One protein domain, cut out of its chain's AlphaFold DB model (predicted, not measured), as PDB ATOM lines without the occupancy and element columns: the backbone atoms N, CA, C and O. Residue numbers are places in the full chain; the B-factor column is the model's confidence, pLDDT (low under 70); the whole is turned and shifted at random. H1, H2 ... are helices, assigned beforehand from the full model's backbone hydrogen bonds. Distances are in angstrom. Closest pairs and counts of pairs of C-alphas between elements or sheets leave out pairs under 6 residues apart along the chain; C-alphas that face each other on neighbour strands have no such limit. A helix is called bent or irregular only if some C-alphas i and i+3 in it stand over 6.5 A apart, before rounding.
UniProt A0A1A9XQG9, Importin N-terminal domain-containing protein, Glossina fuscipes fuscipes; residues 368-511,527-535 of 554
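Overview. This is residues 368 to 511 and 527 to 535 of the 554 residues of the protein "Importin N-terminal domain-containing protein" of Glossina fuscipes fuscipes (UniProt A0A1A9XQG9). The long helix H6 runs through the middle of an up-and-down bundle of H3, H4a, H6 and H7, each running against the one before it; H3 and H7 lie on opposite sides of H6, H7 at the wider spacing. The hairpin of H4b and H5 extends one end, H1 and H2 cover part of H6 on the H3 side, and H8 is a small piece beside H6 and H7. The printed part has 153 residues with eight named helices, H1 to H8 in order, and no named strand: all helix. It is compact, with a radius of gyration of the C-alphas of 16.6 A and spans of 48 by 42 by 27 A.

Arrangement. Start at H1, residues 368 to 371; it only just touches H6, residues 456 to 481, with 3 pairs of C-alphas within 8 A, the closest those of Thr 371 and Thr 466, 7.2 A apart. H2, residues 373 to 385, touches H6 with residues 373 to 377 alone, about perpendicular at 84 degrees, the closest C-alphas being those of Phe 373 and Glu 459, 5.6 A apart. H3, residues 395 to 411, touches H6 at Ile 404 and Ala 470, their closest C-alphas, 5.5 A apart. H4, residues 415 to 441, was assigned as one helix by its hydrogen bonds but is bent: C-alphas 425 and 428 are 6.9 A apart, and arms H4a, residues 415 to 425, and H4b, residues 428 to 441, stand at a steep tilt of 57 degrees. H4a forms a helical hairpin with H3 and touches H6 at a shallow tilt of 10 degrees, opposite ways, closest at C-alphas 415 and 478, 5.3 A. H4b forms a helical hairpin with H5, residues 445 to 452, closest at C-alphas 439 and 448, 5.7 A. H7, residues 486 to 509, touches H4b with residues 499 to 506 alone, closest at C-alphas 506 and 437, 6.4 A; H6 and H7 are near each other, with 11 pairs of C-alphas within 10 A. H8, residues 527 to 535, is close but not clearly touching H7, C-alphas 534 and 497 being closest at 7.5 A. Every O i to N i+4 pair is within hydrogen-bond range in H3, H4b, H5, H7 and H8, against 6 of 9 in H2, 6 of 7 in H4a and 20 of 22 in H6; H1 is too short for such a pair.

Along the chain. Find C-alpha 368 at (148.684, 190.854, 166.419), where H1 begins. H2 is irregular, C-alphas 375 and 378 being 9.0 A apart; H3 is 24.4 A long, H4a 16.2 A and H4b 20.1 A. From C-alpha 456 at (146.359, 207.782, 172.271) H6 runs 37.4 A, with a kink of 31 degrees near residue 474, and is only just irregular: C-alphas 473 and 476 are 6.8 A apart. H7 is 32.1 A long, and H8 ends at C-alpha 535, (133.336, 186.649, 187.415).

Size, cuts and confidence. The C-alphas farthest apart, of Phe 446 and Ser 483, are 48.9 A apart. Residues 512 to 526 are not printed, and C-alphas 511 and 527 are 20.2 A apart across that cut. Of the links printed whole, H2 to H3 is short and the others are tight. Mean pLDDT of the printed part is 74.3; residues 480 to 511 and 527 to 535 are among those under 70.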
ATOM      1  N   MET A 368     148.785 189.912 165.308       95.06
ATOM      2  CA  MET A 368     148.684 190.854 166.419       95.06
ATOM      3  C   MET A 368     149.217 192.225 166.002       95.06
ATOM      4  O   MET A 368     148.493 193.208 166.071       95.06
ATOM      5  N   ARG A 369     150.424 192.318 165.443       93.12
ATOM      6  CA  ARG A 369     150.988 193.595 164.978       93.12
ATOM      7  C   ARG A 369     150.106 194.299 163.936       93.12
ATOM      8  O   ARG A 369     150.064 195.524 163.926       93.12
ATOM      9  N   ARG A 370     149.417 193.565 163.056       93.00
ATOM     10  CA  ARG A 370     148.533 194.082 161.989       93.00
ATOM     11  C   ARG A 370     147.156 194.537 162.478       93.00
ATOM     12  O   ARG A 370     146.511 195.337 161.809       93.00
ATOM     13  N   THR A 371     146.707 194.053 163.630       92.44
ATOM     14  CA  THR A 371     145.381 194.366 164.197       92.44
ATOM     15  C   THR A 371     145.416 195.461 165.267       92.44
ATOM     16  O   THR A 371     144.362 195.885 165.738       92.44
ATOM     17  N   GLN A 372     146.609 195.942 165.635       90.69
ATOM     18  CA  GLN A 372     146.796 197.001 166.631       90.69
ATOM     19  C   GLN A 372     146.904 198.391 165.971       90.69
ATOM     20  O   GLN A 372     147.687 198.602 165.033       90.69
ATOM     21  N   PHE A 373     146.148 199.354 166.501       89.44
ATOM     22  CA  PHE A 373     146.182 200.785 166.195       89.44
ATOM     23  C   PHE A 373     147.552 201.396 166.467       89.44
ATOM     24  O   PHE A 373     147.952 202.287 165.719       89.44
ATOM     25  N   GLU A 374     148.307 200.881 167.445       87.25
ATOM     26  CA  GLU A 374     149.705 201.268 167.673       87.25
ATOM     27  C   GLU A 374     150.536 201.286 166.381       87.25
ATOM     28  O   GLU A 374     151.336 202.203 166.172       87.25
ATOM     29  N   TYR A 375     150.359 200.282 165.518       86.94
ATOM     30  CA  TYR A 375     151.195 200.096 164.331       86.94
ATOM     31  C   TYR A 375     150.511 200.509 163.023       86.94
ATOM     32  O   TYR A 375     151.216 200.873 162.080       86.94
ATOM     33  N   ASN A 376     149.174 200.446 162.941       90.12
ATOM     34  CA  ASN A 376     148.431 200.613 161.677       90.12
ATOM     35  C   ASN A 376     147.242 201.584 161.794       90.12
ATOM     36  O   ASN A 376     146.241 201.425 161.101       90.12
ATOM     37  N   LYS A 377     147.356 202.606 162.653       88.56
ATOM     38  CA  LYS A 377     146.307 203.605 162.923       88.56
ATOM     39  C   LYS A 377     145.532 204.063 161.686       88.56
ATOM     40  O   LYS A 377     144.317 203.948 161.664       88.56
ATOM     41  N   THR A 378     146.226 204.575 160.668       88.81
ATOM     42  CA  THR A 378     145.584 205.203 159.501       88.81
ATOM     43  C   THR A 378     144.665 204.254 158.748       88.81
ATOM     44  O   THR A 378     143.631 204.669 158.248       88.81
ATOM     45  N   GLU A 379     145.053 202.989 158.652       89.44
ATOM     46  CA  GLU A 379     144.285 201.963 157.960       89.44
ATOM     47  C   GLU A 379     143.111 201.480 158.815       89.44
ATOM     48  O   GLU A 379     141.981 201.430 158.343       89.44
ATOM     49  N   LEU A 380     143.357 201.195 160.096       89.12
ATOM     50  CA  LEU A 380     142.316 200.698 160.997       89.12
ATOM     51  C   LEU A 380     141.252 201.761 161.305       89.12
ATOM     52  O   LEU A 380     140.097 201.413 161.514       89.12
ATOM     53  N   GLU A 381     141.609 203.050 161.302       87.12
ATOM     54  CA  GLU A 381     140.643 204.148 161.422       87.12
ATOM     55  C   GLU A 381     139.705 204.239 160.212       87.12
ATOM     56  O   GLU A 381     138.544 204.593 160.392       87.12
ATOM     57  N   LEU A 382     140.168 203.922 158.998       88.00
ATOM     58  CA  LEU A 382     139.295 203.885 157.819       88.00
ATOM     59  C   LEU A 382     138.268 202.758 157.964       88.00
ATOM     60  O   LEU A 382     137.068 203.021 157.947       88.00
ATOM     61  N   LEU A 383     138.747 201.549 158.262       86.44
ATOM     62  CA  LEU A 383     137.901 200.368 158.448       86.44
ATOM     63  C   LEU A 383     136.904 200.512 159.610       86.44
ATOM     64  O   LEU A 383     135.827 199.923 159.585       86.44
ATOM     65  N   ASP A 384     137.260 201.245 160.671       83.25
ATOM     66  CA  ASP A 384     136.377 201.448 161.833       83.25
ATOM     67  C   ASP A 384     135.272 202.481 161.555       83.25
ATOM     68  O   ASP A 384     134.247 202.490 162.232       83.25
ATOM     69  N   ASN A 385     135.449 203.342 160.548       82.69
ATOM     70  CA  ASN A 385     134.437 204.318 160.135       82.69
ATOM     71  C   ASN A 385     133.494 203.786 159.042       82.69
ATOM     72  O   ASN A 385     132.448 204.391 158.800       82.69
ATOM     73  N   GLU A 386     133.847 202.676 158.395       80.75
ATOM     74  CA  GLU A 386     133.072 202.051 157.324       80.75
ATOM     75  C   GLU A 386     132.195 200.920 157.882       80.75
ATOM     76  O   GLU A 386     132.641 200.078 158.664       80.75
ATOM     77  N   LEU A 387     130.906 200.933 157.528       80.88
ATOM     78  CA  LEU A 387     129.936 199.909 157.918       80.88
ATOM     79  C   LEU A 387     129.795 198.876 156.803       80.88
ATOM     80  O   LEU A 387     129.713 199.243 155.634       80.88
ATOM     81  N   MET A 388     129.662 197.607 157.182       73.69
ATOM     82  CA  MET A 388     129.312 196.548 156.240       73.69
ATOM     83  C   MET A 388     127.890 196.766 155.699       73.69
ATOM     84  O   MET A 388     126.986 197.131 156.454       73.69
ATOM     85  N   GLU A 389     127.676 196.496 154.408       70.81
ATOM     86  CA  GLU A 389     126.382 196.712 153.735       70.81
ATOM     87  C   GLU A 389     125.224 195.932 154.392       70.81
ATOM     88  O   GLU A 389     124.108 196.446 154.491       70.81
ATOM     89  N   ASP A 390     125.505 194.727 154.907       67.50
ATOM     90  CA  ASP A 390     124.477 193.763 155.330       67.50
ATOM     91  C   ASP A 390     124.357 193.563 156.852       67.50
ATOM     92  O   ASP A 390     123.326 193.117 157.362       67.50
ATOM     93  N   ASN A 391     125.402 193.895 157.611       59.31
ATOM     94  CA  ASN A 391     125.519 193.564 159.029       59.31
ATOM     95  C   ASN A 391     125.927 194.846 159.747       59.31
ATOM     96  O   ASN A 391     126.895 195.456 159.327       59.31
ATOM     97  N   THR A 392     125.274 195.257 160.837       70.81
ATOM     98  CA  THR A 392     125.542 196.523 161.568       70.81
ATOM     99  C   THR A 392     126.945 196.634 162.214       70.81
ATOM    100  O   THR A 392     127.118 197.331 163.214       70.81
ATOM    101  N   GLN A 393     127.912 195.862 161.733       79.25
ATOM    102  CA  GLN A 393     129.309 195.817 162.122       79.25
ATOM    103  C   GLN A 393     130.137 196.724 161.212       79.25
ATOM    104  O   GLN A 393     129.784 196.949 160.054       79.25
ATOM    105  N   THR A 394     131.246 197.225 161.742       83.25
ATOM    106  CA  THR A 394     132.238 197.952 160.942       83.25
ATOM    107  C   THR A 394     133.137 196.974 160.190       83.25
ATOM    108  O   THR A 394     133.308 195.829 160.626       83.25
ATOM    109  N   GLU A 395     133.748 197.407 159.089       87.31
ATOM    110  CA  GLU A 395     134.716 196.581 158.352       87.31
ATOM    111  C   GLU A 395     135.877 196.141 159.258       87.31
ATOM    112  O   GLU A 395     136.354 195.004 159.198       87.31
ATOM    113  N   TRP A 396     136.264 197.010 160.197       89.44
ATOM    114  CA  TRP A 396     137.257 196.722 161.231       89.44
ATOM    115  C   TRP A 396     136.888 195.516 162.105       89.44
ATOM    116  O   TRP A 396     137.741 194.673 162.394       89.44
ATOM    117  N   GLN A 397     135.620 195.391 162.509       85.88
ATOM    118  CA  GLN A 397     135.158 194.262 163.325       85.88
ATOM    119  C   GLN A 397     135.235 192.939 162.559       85.88
ATOM    120  O   GLN A 397     135.633 191.917 163.128       85.88
ATOM    121  N   GLN A 398     134.902 192.950 161.269       88.62
ATOM    122  CA  GLN A 398     135.031 191.773 160.414       88.62
ATOM    123  C   GLN A 398     136.500 191.384 160.219       88.62
ATOM    124  O   GLN A 398     136.851 190.214 160.390       88.62
ATOM    125  N   TYR A 399     137.361 192.361 159.934       91.94
ATOM    126  CA  TYR A 399     138.801 192.163 159.793       91.94
ATOM    127  C   TYR A 399     139.429 191.529 161.046       91.94
ATOM    128  O   TYR A 399     140.123 190.512 160.952       91.94
ATOM    129  N   ILE A 400     139.130 192.074 162.233       91.56
ATOM    130  CA  ILE A 400     139.604 191.515 163.507       91.56
ATOM    131  C   ILE A 400     139.085 190.095 163.712       91.56
ATOM    132  O   ILE A 400     139.852 189.224 164.118       91.56
ATOM    133  N   THR A 401     137.808 189.845 163.421       91.00
ATOM    134  CA  THR A 401     137.213 188.514 163.591       91.00
ATOM    135  C   THR A 401     137.954 187.477 162.747       91.00
ATOM    136  O   THR A 401     138.359 186.445 163.273       91.00
ATOM    137  N   GLN A 402     138.211 187.763 161.467       93.44
ATOM    138  CA  GLN A 402     138.949 186.852 160.582       93.44
ATOM    139  C   GLN A 402     140.380 186.592 161.082       93.44
ATOM    140  O   GLN A 402     140.833 185.447 161.124       93.44
ATOM    141  N   CYS A 403     141.072 187.642 161.527       96.19
ATOM    142  CA  CYS A 403     142.400 187.541 162.130       96.19
ATOM    143  C   CYS A 403     142.410 186.655 163.390       96.19
ATOM    144  O   CYS A 403     143.257 185.771 163.528       96.19
ATOM    145  N   ILE A 404     141.457 186.867 164.300       94.25
ATOM    146  CA  ILE A 404     141.353 186.122 165.560       94.25
ATOM    147  C   ILE A 404     140.963 184.663 165.318       94.25
ATOM    148  O   ILE A 404     141.502 183.783 165.986       94.25
ATOM    149  N   GLU A 405     140.088 184.373 164.355       94.88
ATOM    150  CA  GLU A 405     139.765 182.989 163.990       94.88
ATOM    151  C   GLU A 405     140.980 182.252 163.408       94.88
ATOM    152  O   GLU A 405     141.177 181.072 163.701       94.88
ATOM    153  N   CYS A 406     141.853 182.942 162.666       95.44
ATOM    154  CA  CYS A 406     143.130 182.373 162.232       95.44
ATOM    155  C   CYS A 406     144.053 182.071 163.429       95.44
ATOM    156  O   CYS A 406     144.583 180.965 163.532       95.44
ATOM    157  N   ILE A 407     144.184 182.996 164.390       95.81
ATOM    158  CA  ILE A 407     144.934 182.746 165.637       95.81
ATOM    159  C   ILE A 407     144.345 181.555 166.402       95.81
ATOM    160  O   ILE A 407     145.096 180.722 166.902       95.81
ATOM    161  N   ALA A 408     143.019 181.455 166.493       93.19
ATOM    162  CA  ALA A 408     142.339 180.362 167.178       93.19
ATOM    163  C   ALA A 408     142.611 179.012 166.508       93.19
ATOM    164  O   ALA A 408     142.886 178.036 167.200       93.19
ATOM    165  N   LEU A 409     142.598 178.978 165.173       93.56
ATOM    166  CA  LEU A 409     142.939 177.793 164.393       93.56
ATOM    167  C   LEU A 409     144.381 177.343 164.649       93.56
ATOM    168  O   LEU A 409     144.645 176.148 164.766       93.56
ATOM    169  N   ILE A 410     145.312 178.293 164.763       93.25
ATOM    170  CA  ILE A 410     146.685 177.996 165.171       93.25
ATOM    171  C   ILE A 410     146.667 177.491 166.621       93.25
ATOM    172  O   ILE A 410     147.220 176.446 166.896       93.25
ATOM    173  N   ALA A 411     145.956 178.125 167.551       90.69
ATOM    174  CA  ALA A 411     145.916 177.710 168.956       90.69
ATOM    175  C   ALA A 411     145.349 176.296 169.218       90.69
ATOM    176  O   ALA A 411     145.626 175.748 170.283       90.69
ATOM    177  N   GLU A 412     144.586 175.691 168.299       88.19
ATOM    178  CA  GLU A 412     143.975 174.362 168.486       88.19
ATOM    179  C   GLU A 412     144.968 173.269 168.941       88.19
ATOM    180  O   GLU A 412     144.679 172.612 169.937       88.19
ATOM    181  N   PRO A 413     146.128 173.050 168.290       83.75
ATOM    182  CA  PRO A 413     147.132 172.078 168.744       83.75
ATOM    183  C   PRO A 413     148.067 172.564 169.866       83.75
ATOM    184  O   PRO A 413     148.575 171.736 170.617       83.75
ATOM    185  N   ARG A 414     148.356 173.871 169.966       83.12
ATOM    186  CA  ARG A 414     149.353 174.440 170.904       83.12
ATOM    187  C   ARG A 414     148.854 175.733 171.540       83.12
ATOM    188  O   ARG A 414     149.353 176.830 171.275       83.12
ATOM    189  N   SER A 415     147.814 175.601 172.351       86.62
ATOM    190  CA  SER A 415     147.094 176.742 172.913       86.62
ATOM    191  C   SER A 415     147.951 177.557 173.885       86.62
ATOM    192  O   SER A 415     147.853 178.782 173.888       86.62
ATOM    193  N   SER A 416     148.836 176.913 174.653       84.06
ATOM    194  CA  SER A 416     149.705 177.572 175.640       84.06
ATOM    195  C   SER A 416     150.726 178.513 175.009       84.06
ATOM    196  O   SER A 416     150.835 179.671 175.416       84.06
ATOM    197  N   GLU A 417     151.459 178.051 173.996       87.38
ATOM    198  CA  GLU A 417     152.461 178.866 173.310       87.38
ATOM    199  C   GLU A 417     151.805 180.024 172.554       87.38
ATOM    200  O   GLU A 417     152.288 181.153 172.605       87.38
ATOM    201  N   VAL A 418     150.670 179.771 171.893       90.75
ATOM    202  CA  VAL A 418     149.924 180.818 171.177       90.75
ATOM    203  C   VAL A 418     149.358 181.855 172.146       90.75
ATOM    204  O   VAL A 418     149.443 183.052 171.871       90.75
ATOM    205  N   PHE A 419     148.850 181.430 173.306       88.94
ATOM    206  CA  PHE A 419     148.414 182.345 174.359       88.94
ATOM    207  C   PHE A 419     149.557 183.249 174.832       88.94
ATOM    208  O   PHE A 419     149.365 184.459 174.917       88.94
ATOM    209  N   ALA A 420     150.749 182.698 175.087       87.88
ATOM    210  CA  ALA A 420     151.906 183.490 175.500       87.88
ATOM    211  C   ALA A 420     152.300 184.539 174.440       87.88
ATOM    212  O   ALA A 420     152.586 185.688 174.784       87.88
ATOM    213  N   LEU A 421     152.248 184.177 173.151       91.94
ATOM    214  CA  LEU A 421     152.505 185.106 172.043       91.94
ATOM    215  C   LEU A 421     151.473 186.239 171.996       91.94
ATOM    216  O   LEU A 421     151.860 187.402 171.924       91.94
ATOM    217  N   VAL A 422     150.175 185.938 172.101       91.19
ATOM    218  CA  VAL A 422     149.116 186.964 172.144       91.19
ATOM    219  C   VAL A 422     149.260 187.855 173.379       91.19
ATOM    220  O   VAL A 422     149.212 189.081 173.274       91.19
ATOM    221  N   PHE A 423     149.494 187.254 174.547       85.56
ATOM    222  CA  PHE A 423     149.636 187.969 175.811       85.56
ATOM    223  C   PHE A 423     150.873 188.874 175.835       85.56
ATOM    224  O   PHE A 423     150.859 189.903 176.506       85.56
ATOM    225  N   SER A 424     151.913 188.579 175.050       88.94
ATOM    226  CA  SER A 424     153.084 189.460 174.947       88.94
ATOM    227  C   SER A 424     152.741 190.887 174.474       88.94
ATOM    228  O   SER A 424     153.435 191.839 174.833       88.94
ATOM    229  N   HIS A 425     151.622 191.069 173.758       87.69
ATOM    230  CA  HIS A 425     151.124 192.377 173.322       87.69
ATOM    231  C   HIS A 425     150.326 193.138 174.403       87.69
ATOM    232  O   HIS A 425     150.054 194.326 174.247       87.69
ATOM    233  N   TRP A 426     149.992 192.498 175.531       82.38
ATOM    234  CA  TRP A 426     149.230 193.094 176.639       82.38
ATOM    235  C   TRP A 426     149.953 194.249 177.334       82.38
ATOM    236  O   TRP A 426     149.318 195.190 177.814       82.38
ATOM    237  N   GLY A 427     151.288 194.187 177.403       79.31
ATOM    238  CA  GLY A 427     152.087 195.048 178.275       79.31
ATOM    239  C   GLY A 427     151.856 196.547 178.059       79.31
ATOM    240  O   GLY A 427     151.678 197.285 179.025       79.31
ATOM    241  N   ARG A 428     151.809 197.012 176.807       81.00
ATOM    242  CA  ARG A 428     151.647 198.441 176.490       81.00
ATOM    243  C   ARG A 428     150.264 198.999 176.869       81.00
ATOM    244  O   ARG A 428     150.241 199.939 177.672       81.00
ATOM    245  N   PRO A 429     149.134 198.472 176.349       74.38
ATOM    246  CA  PRO A 429     147.815 198.994 176.703       74.38
ATOM    247  C   PRO A 429     147.558 198.892 178.210       74.38
ATOM    248  O   PRO A 429     147.033 199.828 178.813       74.38
ATOM    249  N   TYR A 430     148.023 197.816 178.848       75.12
ATOM    250  CA  TYR A 430     147.942 197.656 180.296       75.12
ATOM    251  C   TYR A 430     148.704 198.743 181.065       75.12
ATOM    252  O   TYR A 430     148.134 199.390 181.942       75.12
ATOM    253  N   MET A 431     149.975 198.990 180.730       81.31
ATOM    254  CA  MET A 431     150.785 200.011 181.407       81.31
ATOM    255  C   MET A 431     150.203 201.417 181.236       81.31
ATOM    256  O   MET A 431     150.266 202.232 182.160       81.31
ATOM    257  N   TYR A 432     149.604 201.701 180.078       78.94
ATOM    258  CA  TYR A 432     148.915 202.964 179.835       78.94
ATOM    259  C   TYR A 432     147.683 203.127 180.738       78.94
ATOM    260  O   TYR A 432     147.542 204.151 181.410       78.94
ATOM    261  N   LEU A 433     146.831 202.101 180.820       72.44
ATOM    262  CA  LEU A 433     145.636 202.110 181.668       72.44
ATOM    263  C   LEU A 433     145.990 202.171 183.160       72.44
ATOM    264  O   LEU A 433     145.421 202.976 183.896       72.44
ATOM    265  N   ARG A 434     147.009 201.425 183.594       74.56
ATOM    266  CA  ARG A 434     147.534 201.481 184.967       74.56
ATOM    267  C   ARG A 434     148.108 202.852 185.316       74.56
ATOM    268  O   ARG A 434     147.999 203.318 186.447       74.56
ATOM    269  N   SER A 435     148.718 203.534 184.346       80.25
ATOM    270  CA  SER A 435     149.168 204.908 184.556       80.25
ATOM    271  C   SER A 435     148.002 205.875 184.763       80.25
ATOM    272  O   SER A 435     148.179 206.830 185.517       80.25
ATOM    273  N   LEU A 436     146.863 205.670 184.098       69.44
ATOM    274  CA  LEU A 436     145.670 206.495 184.301       69.44
ATOM    275  C   LEU A 436     145.074 206.274 185.689       69.44
ATOM    276  O   LEU A 436     144.734 207.245 186.356       69.44
ATOM    277  N   GLU A 437     144.994 205.020 186.126       67.69
ATOM    278  CA  GLU A 437     144.553 204.658 187.473       67.69
ATOM    279  C   GLU A 437     145.431 205.321 188.542       67.69
ATOM    280  O   GLU A 437     144.925 206.044 189.394       67.69
ATOM    281  N   ASN A 438     146.756 205.198 188.426       77.25
ATOM    282  CA  ASN A 438     147.684 205.831 189.362       77.25
ATOM    283  C   ASN A 438     147.545 207.365 189.398       77.25
ATOM    284  O   ASN A 438     147.690 207.982 190.454       77.25
ATOM    285  N   ASP A 439     147.262 208.005 188.259       71.44
ATOM    286  CA  ASP A 439     147.017 209.450 188.223       71.44
ATOM    287  C   ASP A 439     145.702 209.822 188.931       71.44
ATOM    288  O   ASP A 439     145.642 210.870 189.579       71.44
ATOM    289  N   VAL A 440     144.673 208.969 188.864       65.06
ATOM    290  CA  VAL A 440     143.419 209.138 189.618       65.06
ATOM    291  C   VAL A 440     143.652 208.946 191.115       65.06
ATOM    292  O   VAL A 440     143.268 209.820 191.897       65.06
ATOM    293  N   ASP A 441     144.333 207.873 191.511       69.75
ATOM    294  CA  ASP A 441     144.605 207.538 192.914       69.75
ATOM    295  C   ASP A 441     145.496 208.581 193.596       69.75
ATOM    296  O   ASP A 441     145.278 208.951 194.751       69.75
ATOM    297  N   CYS A 442     146.470 209.126 192.861       76.75
ATOM    298  CA  CYS A 442     147.340 210.199 193.340       76.75
ATOM    299  C   CYS A 442     146.694 211.598 193.275       76.75
ATOM    300  O   CYS A 442     147.358 212.583 193.609       76.75
ATOM    301  N   GLY A 443     145.451 211.733 192.797       69.31
ATOM    302  CA  GLY A 443     144.769 213.026 192.660       69.31
ATOM    303  C   GLY A 443     145.369 213.960 191.596       69.31
ATOM    304  O   GLY A 443     145.170 215.175 191.650       69.31
ATOM    305  N   LYS A 444     146.103 213.426 190.610       74.00
ATOM    306  CA  LYS A 444     146.734 214.174 189.507       74.00
ATOM    307  C   LYS A 444     145.738 214.459 188.378       74.00
ATOM    308  O   LYS A 444     145.921 214.061 187.227       74.00
ATOM    309  N   THR A 445     144.682 215.208 188.693       68.31
ATOM    310  CA  THR A 445     143.545 215.467 187.791       68.31
ATOM    311  C   THR A 445     143.953 216.065 186.440       68.31
ATOM    312  O   THR A 445     143.345 215.765 185.415       68.31
ATOM    313  N   PHE A 446     144.986 216.910 186.406       71.25
ATOM    314  CA  PHE A 446     145.437 217.556 185.172       71.25
ATOM    315  C   PHE A 446     146.129 216.590 184.198       71.25
ATOM    316  O   PHE A 446     145.796 216.583 183.012       71.25
ATOM    317  N   ASP A 447     147.053 215.758 184.687       73.19
ATOM    318  CA  ASP A 447     147.760 214.770 183.860       73.19
ATOM    319  C   ASP A 447     146.809 213.672 183.374       73.19
ATOM    320  O   ASP A 447     146.842 213.291 182.201       73.19
ATOM    321  N   PHE A 448     145.879 213.263 184.239       67.19
ATOM    322  CA  PHE A 448     144.770 212.384 183.893       67.19
ATOM    323  C   PHE A 448     143.926 212.941 182.732       67.19
ATOM    324  O   PHE A 448     143.766 212.290 181.698       67.19
ATOM    325  N   LEU A 449     143.431 214.182 182.852       63.91
ATOM    326  CA  LEU A 449     142.612 214.819 181.814       63.91
ATOM    327  C   LEU A 449     143.375 215.005 180.499       63.91
ATOM    328  O   LEU A 449     142.788 214.885 179.423       63.91
ATOM    329  N   ARG A 450     144.677 215.294 180.572       74.38
ATOM    330  CA  ARG A 450     145.539 215.400 179.392       74.38
ATOM    331  C   ARG A 450     145.624 214.068 178.645       74.38
ATOM    332  O   ARG A 450     145.494 214.066 177.425       74.38
ATOM    333  N   LYS A 451     145.827 212.954 179.355       72.69
ATOM    334  CA  LYS A 451     145.902 211.616 178.749       72.69
ATOM    335  C   LYS A 451     144.553 211.181 178.174       72.69
ATOM    336  O   LYS A 451     144.513 210.757 177.025       72.69
ATOM    337  N   MET A 452     143.452 211.412 178.889       66.19
ATOM    338  CA  MET A 452     142.087 211.131 178.410       66.19
ATOM    339  C   MET A 452     141.721 211.896 177.129       66.19
ATOM    340  O   MET A 452     141.047 211.359 176.257       66.19
ATOM    341  N   LYS A 453     142.163 213.155 177.002       66.25
ATOM    342  CA  LYS A 453     141.932 213.987 175.805       66.25
ATOM    343  C   LYS A 453     142.938 213.738 174.681       66.25
ATOM    344  O   LYS A 453     142.820 214.340 173.616       66.25
ATOM    345  N   SER A 454     143.950 212.908 174.916       78.38
ATOM    346  CA  SER A 454     144.933 212.574 173.891       78.38
ATOM    347  C   SER A 454     144.342 211.590 172.881       78.38
ATOM    348  O   SER A 454     143.536 210.733 173.240       78.38
ATOM    349  N   GLN A 455     144.803 211.652 171.631       71.50
ATOM    350  CA  GLN A 455     144.417 210.668 170.610       71.50
ATOM    351  C   GLN A 455     144.867 209.239 170.959       71.50
ATOM    352  O   GLN A 455     144.259 208.282 170.503       71.50
ATOM    353  N   SER A 456     145.858 209.092 171.845       76.31
ATOM    354  CA  SER A 456     146.359 207.782 172.271       76.31
ATOM    355  C   SER A 456     145.377 206.991 173.139       76.31
ATOM    356  O   SER A 456     145.450 205.768 173.177       76.31
ATOM    357  N   PHE A 457     144.450 207.649 173.842       73.62
ATOM    358  CA  PHE A 457     143.502 206.957 174.721       73.62
ATOM    359  C   PHE A 457     142.590 205.972 173.964       73.62
ATOM    360  O   PHE A 457     142.595 204.787 174.307       73.62
ATOM    361  N   PRO A 458     141.849 206.393 172.919       73.12
ATOM    362  CA  PRO A 458     141.004 205.476 172.157       73.12
ATOM    363  C   PRO A 458     141.805 204.413 171.387       73.12
ATOM    364  O   PRO A 458     141.298 203.313 171.196       73.12
ATOM    365  N   GLU A 459     143.044 204.700 170.977       81.12
ATOM    366  CA  GLU A 459     143.943 203.718 170.343       81.12
ATOM    367  C   GLU A 459     144.289 202.580 171.317       81.12
ATOM    368  O   GLU A 459     144.023 201.418 171.025       81.12
ATOM    369  N   ASN A 460     144.774 202.911 172.523       79.31
ATOM    370  CA  ASN A 460     145.128 201.909 173.536       79.31
ATOM    371  C   ASN A 460     143.915 201.081 173.993       79.31
ATOM    372  O   ASN A 460     144.065 199.903 174.305       79.31
ATOM    373  N   LEU A 461     142.714 201.674 174.034       76.62
ATOM    374  CA  LEU A 461     141.488 200.936 174.350       76.62
ATOM    375  C   LEU A 461     141.094 199.947 173.250       76.62
ATOM    376  O   LEU A 461     140.662 198.839 173.566       76.62
ATOM    377  N   ARG A 462     141.237 200.320 171.972       82.00
ATOM    378  CA  ARG A 462     140.980 199.403 170.852       82.00
ATOM    379  C   ARG A 462     142.009 198.275 170.814       82.00
ATOM    380  O   ARG A 462     141.625 197.120 170.688       82.00
ATOM    381  N   ASP A 463     143.276 198.589 171.047       85.44
ATOM    382  CA  ASP A 463     144.367 197.612 171.151       85.44
ATOM    383  C   ASP A 463     144.133 196.602 172.275       85.44
ATOM    384  O   ASP A 463     144.151 195.386 172.052       85.44
ATOM    385  N   PHE A 464     143.796 197.108 173.464       82.25
ATOM    386  CA  PHE A 464     143.373 196.305 174.610       82.25
ATOM    387  C   PHE A 464     142.196 195.389 174.269       82.25
ATOM    388  O   PHE A 464     142.180 194.207 174.617       82.25
ATOM    389  N   THR A 465     141.215 195.940 173.564       80.19
ATOM    390  CA  THR A 465     140.003 195.241 173.154       80.19
ATOM    391  C   THR A 465     140.306 194.093 172.193       80.19
ATOM    392  O   THR A 465     139.829 192.980 172.412       80.19
ATOM    393  N   THR A 466     141.141 194.322 171.179       86.81
ATOM    394  CA  THR A 466     141.598 193.291 170.238       86.81
ATOM    395  C   THR A 466     142.301 192.145 170.970       86.81
ATOM    396  O   THR A 466     141.999 190.977 170.723       86.81
ATOM    397  N   ILE A 467     143.189 192.458 171.924       87.25
ATOM    398  CA  ILE A 467     143.892 191.436 172.715       87.25
ATOM    399  C   ILE A 467     142.902 190.643 173.573       87.25
ATOM    400  O   ILE A 467     142.974 189.416 173.611       87.25
ATOM    401  N   CYS A 468     141.945 191.318 174.219       80.38
ATOM    402  CA  CYS A 468     140.903 190.646 174.990       80.38
ATOM    403  C   CYS A 468     140.108 189.673 174.118       80.38
ATOM    404  O   CYS A 468     139.940 188.526 174.516       80.38
ATOM    405  N   GLN A 469     139.658 190.092 172.932       84.88
ATOM    406  CA  GLN A 469     138.922 189.221 172.011       84.88
ATOM    407  C   GLN A 469     139.744 187.988 171.601       84.88
ATOM    408  O   GLN A 469     139.215 186.876 171.595       84.88
ATOM    409  N   ALA A 470     141.041 188.157 171.324       88.06
ATOM    410  CA  ALA A 470     141.926 187.040 170.997       88.06
ATOM    411  C   ALA A 470     142.066 186.068 172.183       88.06
ATOM    412  O   ALA A 470     141.905 184.858 172.024       88.06
ATOM    413  N   VAL A 471     142.282 186.591 173.393       84.69
ATOM    414  CA  VAL A 471     142.373 185.792 174.626       84.69
ATOM    415  C   VAL A 471     141.068 185.042 174.906       84.69
ATOM    416  O   VAL A 471     141.107 183.835 175.148       84.69
ATOM    417  N   VAL A 472     139.912 185.711 174.806       82.12
ATOM    418  CA  VAL A 472     138.571 185.102 174.942       82.12
ATOM    419  C   VAL A 472     138.438 183.890 174.030       82.12
ATOM    420  O   VAL A 472     137.922 182.852 174.443       82.12
ATOM    421  N   ARG A 473     138.907 184.020 172.787       86.69
ATOM    422  CA  ARG A 473     138.786 182.974 171.778       86.69
ATOM    423  C   ARG A 473     139.694 181.771 172.050       86.69
ATOM    424  O   ARG A 473     139.309 180.651 171.709       86.69
ATOM    425  N   ILE A 474     140.857 181.990 172.672       85.00
ATOM    426  CA  ILE A 474     141.864 180.959 172.977       85.00
ATOM    427  C   ILE A 474     141.568 180.219 174.292       85.00
ATOM    428  O   ILE A 474     141.856 179.028 174.390       85.00
ATOM    429  N   ILE A 475     140.970 180.876 175.295       80.06
ATOM    430  CA  ILE A 475     140.703 180.288 176.626       80.06
ATOM    431  C   ILE A 475     140.012 178.911 176.567       80.06
ATOM    432  O   ILE A 475     140.527 177.976 177.181       80.06
ATOM    433  N   PRO A 476     138.918 178.712 175.803       83.06
ATOM    434  CA  PRO A 476     138.284 177.396 175.701       83.06
ATOM    435  C   PRO A 476     139.220 176.301 175.158       83.06
ATOM    436  O   PRO A 476     139.091 175.135 175.522       83.06
ATOM    437  N   LEU A 477     140.184 176.665 174.307       82.81
ATOM    438  CA  LEU A 477     141.173 175.742 173.739       82.81
ATOM    439  C   LEU A 477     142.269 175.386 174.756       82.81
ATOM    440  O   LEU A 477     142.784 174.271 174.752       82.81
ATOM    441  N   LEU A 478     142.623 176.313 175.654       75.31
ATOM    442  CA  LEU A 478     143.538 176.041 176.770       75.31
ATOM    443  C   LEU A 478     142.948 175.013 177.738       75.31
ATOM    444  O   LEU A 478     143.650 174.109 178.183       75.31
ATOM    445  N   GLU A 479     141.655 175.140 178.033       71.31
ATOM    446  CA  GLU A 479     140.942 174.276 178.981       71.31
ATOM    447  C   GLU A 479     140.755 172.850 178.462       71.31
ATOM    448  O   GLU A 479     140.840 171.901 179.238       71.31
ATOM    449  N   ASN A 480     140.548 172.693 177.154       69.19
ATOM    450  CA  ASN A 480     140.376 171.384 176.531       69.19
ATOM    451  C   ASN A 480     141.697 170.608 176.380       69.19
ATOM    452  O   ASN A 480     141.683 169.380 176.436       69.19
ATOM    453  N   ASN A 481     142.825 171.303 176.198       62.00
ATOM    454  CA  ASN A 481     144.107 170.669 175.872       62.00
ATOM    455  C   ASN A 481     144.999 170.372 177.090       62.00
ATOM    456  O   ASN A 481     145.897 169.542 176.982       62.00
ATOM    457  N   ASN A 482     144.774 171.020 178.240       57.19
ATOM    458  CA  ASN A 482     145.672 170.934 179.396       57.19
ATOM    459  C   ASN A 482     144.934 170.555 180.690       57.19
ATOM    460  O   ASN A 482     144.511 171.425 181.450       57.19
ATOM    461  N   SER A 483     144.866 169.257 181.010       53.97
ATOM    462  CA  SER A 483     144.464 168.790 182.350       53.97
ATOM    463  C   SER A 483     145.577 168.932 183.403       53.97
ATOM    464  O   SER A 483     145.283 168.914 184.594       53.97
ATOM    465  N   GLU A 484     146.845 169.096 182.992       50.31
ATOM    466  CA  GLU A 484     148.009 169.039 183.902       50.31
ATOM    467  C   GLU A 484     148.891 170.306 183.927       50.31
ATOM    468  O   GLU A 484     149.619 170.516 184.895       50.31
ATOM    469  N   LEU A 485     148.778 171.227 182.959       48.44
ATOM    470  CA  LEU A 485     149.560 172.481 182.921       48.44
ATOM    471  C   LEU A 485     148.851 173.664 183.611       48.44
ATOM    472  O   LEU A 485     148.950 174.822 183.203       48.44
ATOM    473  N   GLY A 486     148.080 173.365 184.658       51.16
ATOM    474  CA  GLY A 486     147.133 174.301 185.250       51.16
ATOM    475  C   GLY A 486     147.772 175.528 185.902       51.16
ATOM    476  O   GLY A 486     147.151 176.579 185.898       51.16
ATOM    477  N   ASN A 487     148.976 175.458 186.468       52.50
ATOM    478  CA  ASN A 487     149.423 176.495 187.412       52.50
ATOM    479  C   ASN A 487     149.946 177.784 186.755       52.50
ATOM    480  O   ASN A 487     149.592 178.867 187.212       52.50
ATOM    481  N   GLU A 488     150.734 177.693 185.683       53.75
ATOM    482  CA  GLU A 488     151.326 178.863 185.007       53.75
ATOM    483  C   GLU A 488     150.302 179.576 184.109       53.75
ATOM    484  O   GLU A 488     150.175 180.798 184.136       53.75
ATOM    485  N   ILE A 489     149.459 178.803 183.417       55.38
ATOM    486  CA  ILE A 489     148.326 179.333 182.648       55.38
ATOM    487  C   ILE A 489     147.289 179.948 183.592       55.38
ATOM    488  O   ILE A 489     146.806 181.041 183.323       55.38
ATOM    489  N   ASN A 490     146.982 179.318 184.737       59.47
ATOM    490  CA  ASN A 490     146.128 179.954 185.745       59.47
ATOM    491  C   ASN A 490     146.767 181.217 186.316       59.47
ATOM    492  O   ASN A 490     146.034 182.143 186.627       59.47
ATOM    493  N   TYR A 491     148.090 181.273 186.477       62.41
ATOM    494  CA  TYR A 491     148.759 182.489 186.928       62.41
ATOM    495  C   TYR A 491     148.574 183.618 185.911       62.41
ATOM    496  O   TYR A 491     148.087 184.675 186.295       62.41
ATOM    497  N   HIS A 492     148.839 183.382 184.622       58.69
ATOM    498  CA  HIS A 492     148.633 184.395 183.583       58.69
ATOM    499  C   HIS A 492     147.160 184.746 183.356       58.69
ATOM    500  O   HIS A 492     146.851 185.906 183.110       58.69
ATOM    501  N   LEU A 493     146.235 183.788 183.465       61.12
ATOM    502  CA  LEU A 493     144.795 184.050 183.385       61.12
ATOM    503  C   LEU A 493     144.279 184.799 184.615       61.12
ATOM    504  O   LEU A 493     143.424 185.664 184.467       61.12
ATOM    505  N   ASN A 494     144.797 184.510 185.811       62.16
ATOM    506  CA  ASN A 494     144.475 185.260 187.026       62.16
ATOM    507  C   ASN A 494     145.089 186.659 186.977       62.16
ATOM    508  O   ASN A 494     144.418 187.618 187.319       62.16
ATOM    509  N   GLU A 495     146.329 186.799 186.509       63.50
ATOM    510  CA  GLU A 495     146.970 188.092 186.274       63.50
ATOM    511  C   GLU A 495     146.184 188.892 185.230       63.50
ATOM    512  O   GLU A 495     145.872 190.055 185.459       63.50
ATOM    513  N   PHE A 496     145.783 188.269 184.121       62.00
ATOM    514  CA  PHE A 496     144.905 188.872 183.122       62.00
ATOM    515  C   PHE A 496     143.553 189.271 183.722       62.00
ATOM    516  O   PHE A 496     143.112 190.390 183.491       62.00
ATOM    517  N   ALA A 497     142.911 188.403 184.507       59.44
ATOM    518  CA  ALA A 497     141.618 188.670 185.129       59.44
ATOM    519  C   ALA A 497     141.698 189.795 186.171       59.44
ATOM    520  O   ALA A 497     140.861 190.689 186.140       59.44
ATOM    521  N   GLU A 498     142.712 189.805 187.037       62.12
ATOM    522  CA  GLU A 498     142.971 190.882 188.000       62.12
ATOM    523  C   GLU A 498     143.300 192.198 187.286       62.12
ATOM    524  O   GLU A 498     142.776 193.253 187.639       62.12
ATOM    525  N   ASN A 499     144.107 192.150 186.224       61.12
ATOM    526  CA  ASN A 499     144.441 193.322 185.419       61.12
ATOM    527  C   ASN A 499     143.212 193.870 184.680       61.12
ATOM    528  O   ASN A 499     142.965 195.074 184.704       61.12
ATOM    529  N   LEU A 500     142.412 192.998 184.067       61.00
ATOM    530  CA  LEU A 500     141.151 193.337 183.409       61.00
ATOM    531  C   LEU A 500     140.155 193.908 184.422       61.00
ATOM    532  O   LEU A 500     139.532 194.929 184.159       61.00
ATOM    533  N   TRP A 501     140.046 193.300 185.601       60.00
ATOM    534  CA  TRP A 501     139.198 193.765 186.694       60.00
ATOM    535  C   TRP A 501     139.611 195.140 187.208       60.00
ATOM    536  O   TRP A 501     138.754 195.980 187.456       60.00
ATOM    537  N   THR A 502     140.911 195.401 187.313       58.84
ATOM    538  CA  THR A 502     141.474 196.701 187.700       58.84
ATOM    539  C   THR A 502     141.140 197.774 186.655       58.84
ATOM    540  O   THR A 502     140.579 198.819 186.985       58.84
ATOM    541  N   VAL A 503     141.357 197.479 185.367       57.00
ATOM    542  CA  VAL A 503     140.990 198.361 184.243       57.00
ATOM    543  C   VAL A 503     139.483 198.635 184.210       57.00
ATOM    544  O   VAL A 503     139.055 199.777 184.050       57.00
ATOM    545  N   LEU A 504     138.660 197.601 184.378       55.56
ATOM    546  CA  LEU A 504     137.204 197.718 184.363       55.56
ATOM    547  C   LEU A 504     136.685 198.449 185.594       55.56
ATOM    548  O   LEU A 504     135.803 199.289 185.459       55.56
ATOM    549  N   LYS A 505     137.254 198.211 186.778       56.16
ATOM    550  CA  LYS A 505     136.985 199.015 187.971       56.16
ATOM    551  C   LYS A 505     137.306 200.471 187.709       56.16
ATOM    552  O   LYS A 505     136.485 201.300 188.050       56.16
ATOM    553  N   PHE A 506     138.418 200.817 187.077       54.06
ATOM    554  CA  PHE A 506     138.708 202.199 186.690       54.06
ATOM    555  C   PHE A 506     137.659 202.774 185.707       54.06
ATOM    556  O   PHE A 506     137.158 203.887 185.914       54.06
ATOM    557  N   LEU A 507     137.254 202.001 184.690       53.88
ATOM    558  CA  LEU A 507     136.218 202.392 183.721       53.88
ATOM    559  C   LEU A 507     134.816 202.530 184.351       53.88
ATOM    560  O   LEU A 507     134.039 203.379 183.926       53.88
ATOM    561  N   ILE A 508     134.490 201.717 185.361       50.22
ATOM    562  CA  ILE A 508     133.180 201.662 186.033       50.22
ATOM    563  C   ILE A 508     133.118 202.608 187.251       50.22
ATOM    564  O   ILE A 508     132.079 203.208 187.518       50.22
ATOM    565  N   SER A 509     134.211 202.748 188.012       47.25
ATOM    566  CA  SER A 509     134.274 203.488 189.292       47.25
ATOM    567  C   SER A 509     134.514 204.990 189.146       47.25
ATOM    568  O   SER A 509     134.262 205.749 190.084       47.25
ATOM    569  N   SER A 510     134.926 205.465 187.972       43.28
ATOM    570  CA  SER A 510     134.896 206.894 187.676       43.28
ATOM    571  C   SER A 510     133.437 207.276 187.385       43.28
ATOM    572  O   SER A 510     132.780 206.723 186.514       43.28
ATOM    573  N   LYS A 511     132.801 208.217 188.090       43.41
ATOM    574  CA  LYS A 511     132.969 209.676 187.921       43.41
ATOM    575  C   LYS A 511     133.078 210.180 186.460       43.41
ATOM    576  O   LYS A 511     133.271 211.374 186.255       43.41
ATOM    577  N   TYR A 527     131.143 193.012 175.867       41.75
ATOM    578  CA  TYR A 527     132.209 192.805 176.861       41.75
ATOM    579  C   TYR A 527     131.648 192.481 178.250       41.75
ATOM    580  O   TYR A 527     132.236 191.681 178.969       41.75
ATOM    581  N   PHE A 528     130.467 193.008 178.589       37.91
ATOM    582  CA  PHE A 528     129.783 192.712 179.854       37.91
ATOM    583  C   PHE A 528     129.448 191.222 180.028       37.91
ATOM    584  O   PHE A 528     129.609 190.694 181.123       37.91
ATOM    585  N   ALA A 529     129.078 190.513 178.956       36.03
ATOM    586  CA  ALA A 529     128.759 189.082 179.024       36.03
ATOM    587  C   ALA A 529     130.001 188.201 179.273       36.03
ATOM    588  O   ALA A 529     129.938 187.218 180.009       36.03
ATOM    589  N   PHE A 530     131.155 188.564 178.698       39.50
ATOM    590  CA  PHE A 530     132.422 187.874 178.971       39.50
ATOM    591  C   PHE A 530     132.945 188.166 180.388       39.50
ATOM    592  O   PHE A 530     133.532 187.298 181.033       39.50
ATOM    593  N   ILE A 531     132.671 189.366 180.904       42.62
ATOM    594  CA  ILE A 531     132.968 189.756 182.286       42.62
ATOM    595  C   ILE A 531     132.124 188.945 183.278       42.62
ATOM    596  O   ILE A 531     132.681 188.400 184.225       42.62
ATOM    597  N   GLU A 532     130.817 188.789 183.043       38.22
ATOM    598  CA  GLU A 532     129.959 187.922 183.869       38.22
ATOM    599  C   GLU A 532     130.443 186.463 183.861       38.22
ATOM    600  O   GLU A 532     130.449 185.800 184.901       38.22
ATOM    601  N   TYR A 533     130.921 185.975 182.711       41.75
ATOM    602  CA  TYR A 533     131.512 184.644 182.591       41.75
ATOM    603  C   TYR A 533     132.782 184.487 183.447       41.75
ATOM    604  O   TYR A 533     132.864 183.547 184.244       41.75
ATOM    605  N   LEU A 534     133.740 185.417 183.348       39.31
ATOM    606  CA  LEU A 534     134.973 185.395 184.147       39.31
ATOM    607  C   LEU A 534     134.708 185.595 185.652       39.31
ATOM    608  O   LEU A 534     135.304 184.895 186.474       39.31
ATOM    609  N   GLU A 535     133.774 186.475 186.025       39.34
ATOM    610  CA  GLU A 535     133.336 186.649 187.415       39.34
ATOM    611  C   GLU A 535     132.708 185.374 187.985       39.34
ATOM    612  O   GLU A 535     132.995 185.013 189.128       39.34
TER     613      GLU A 535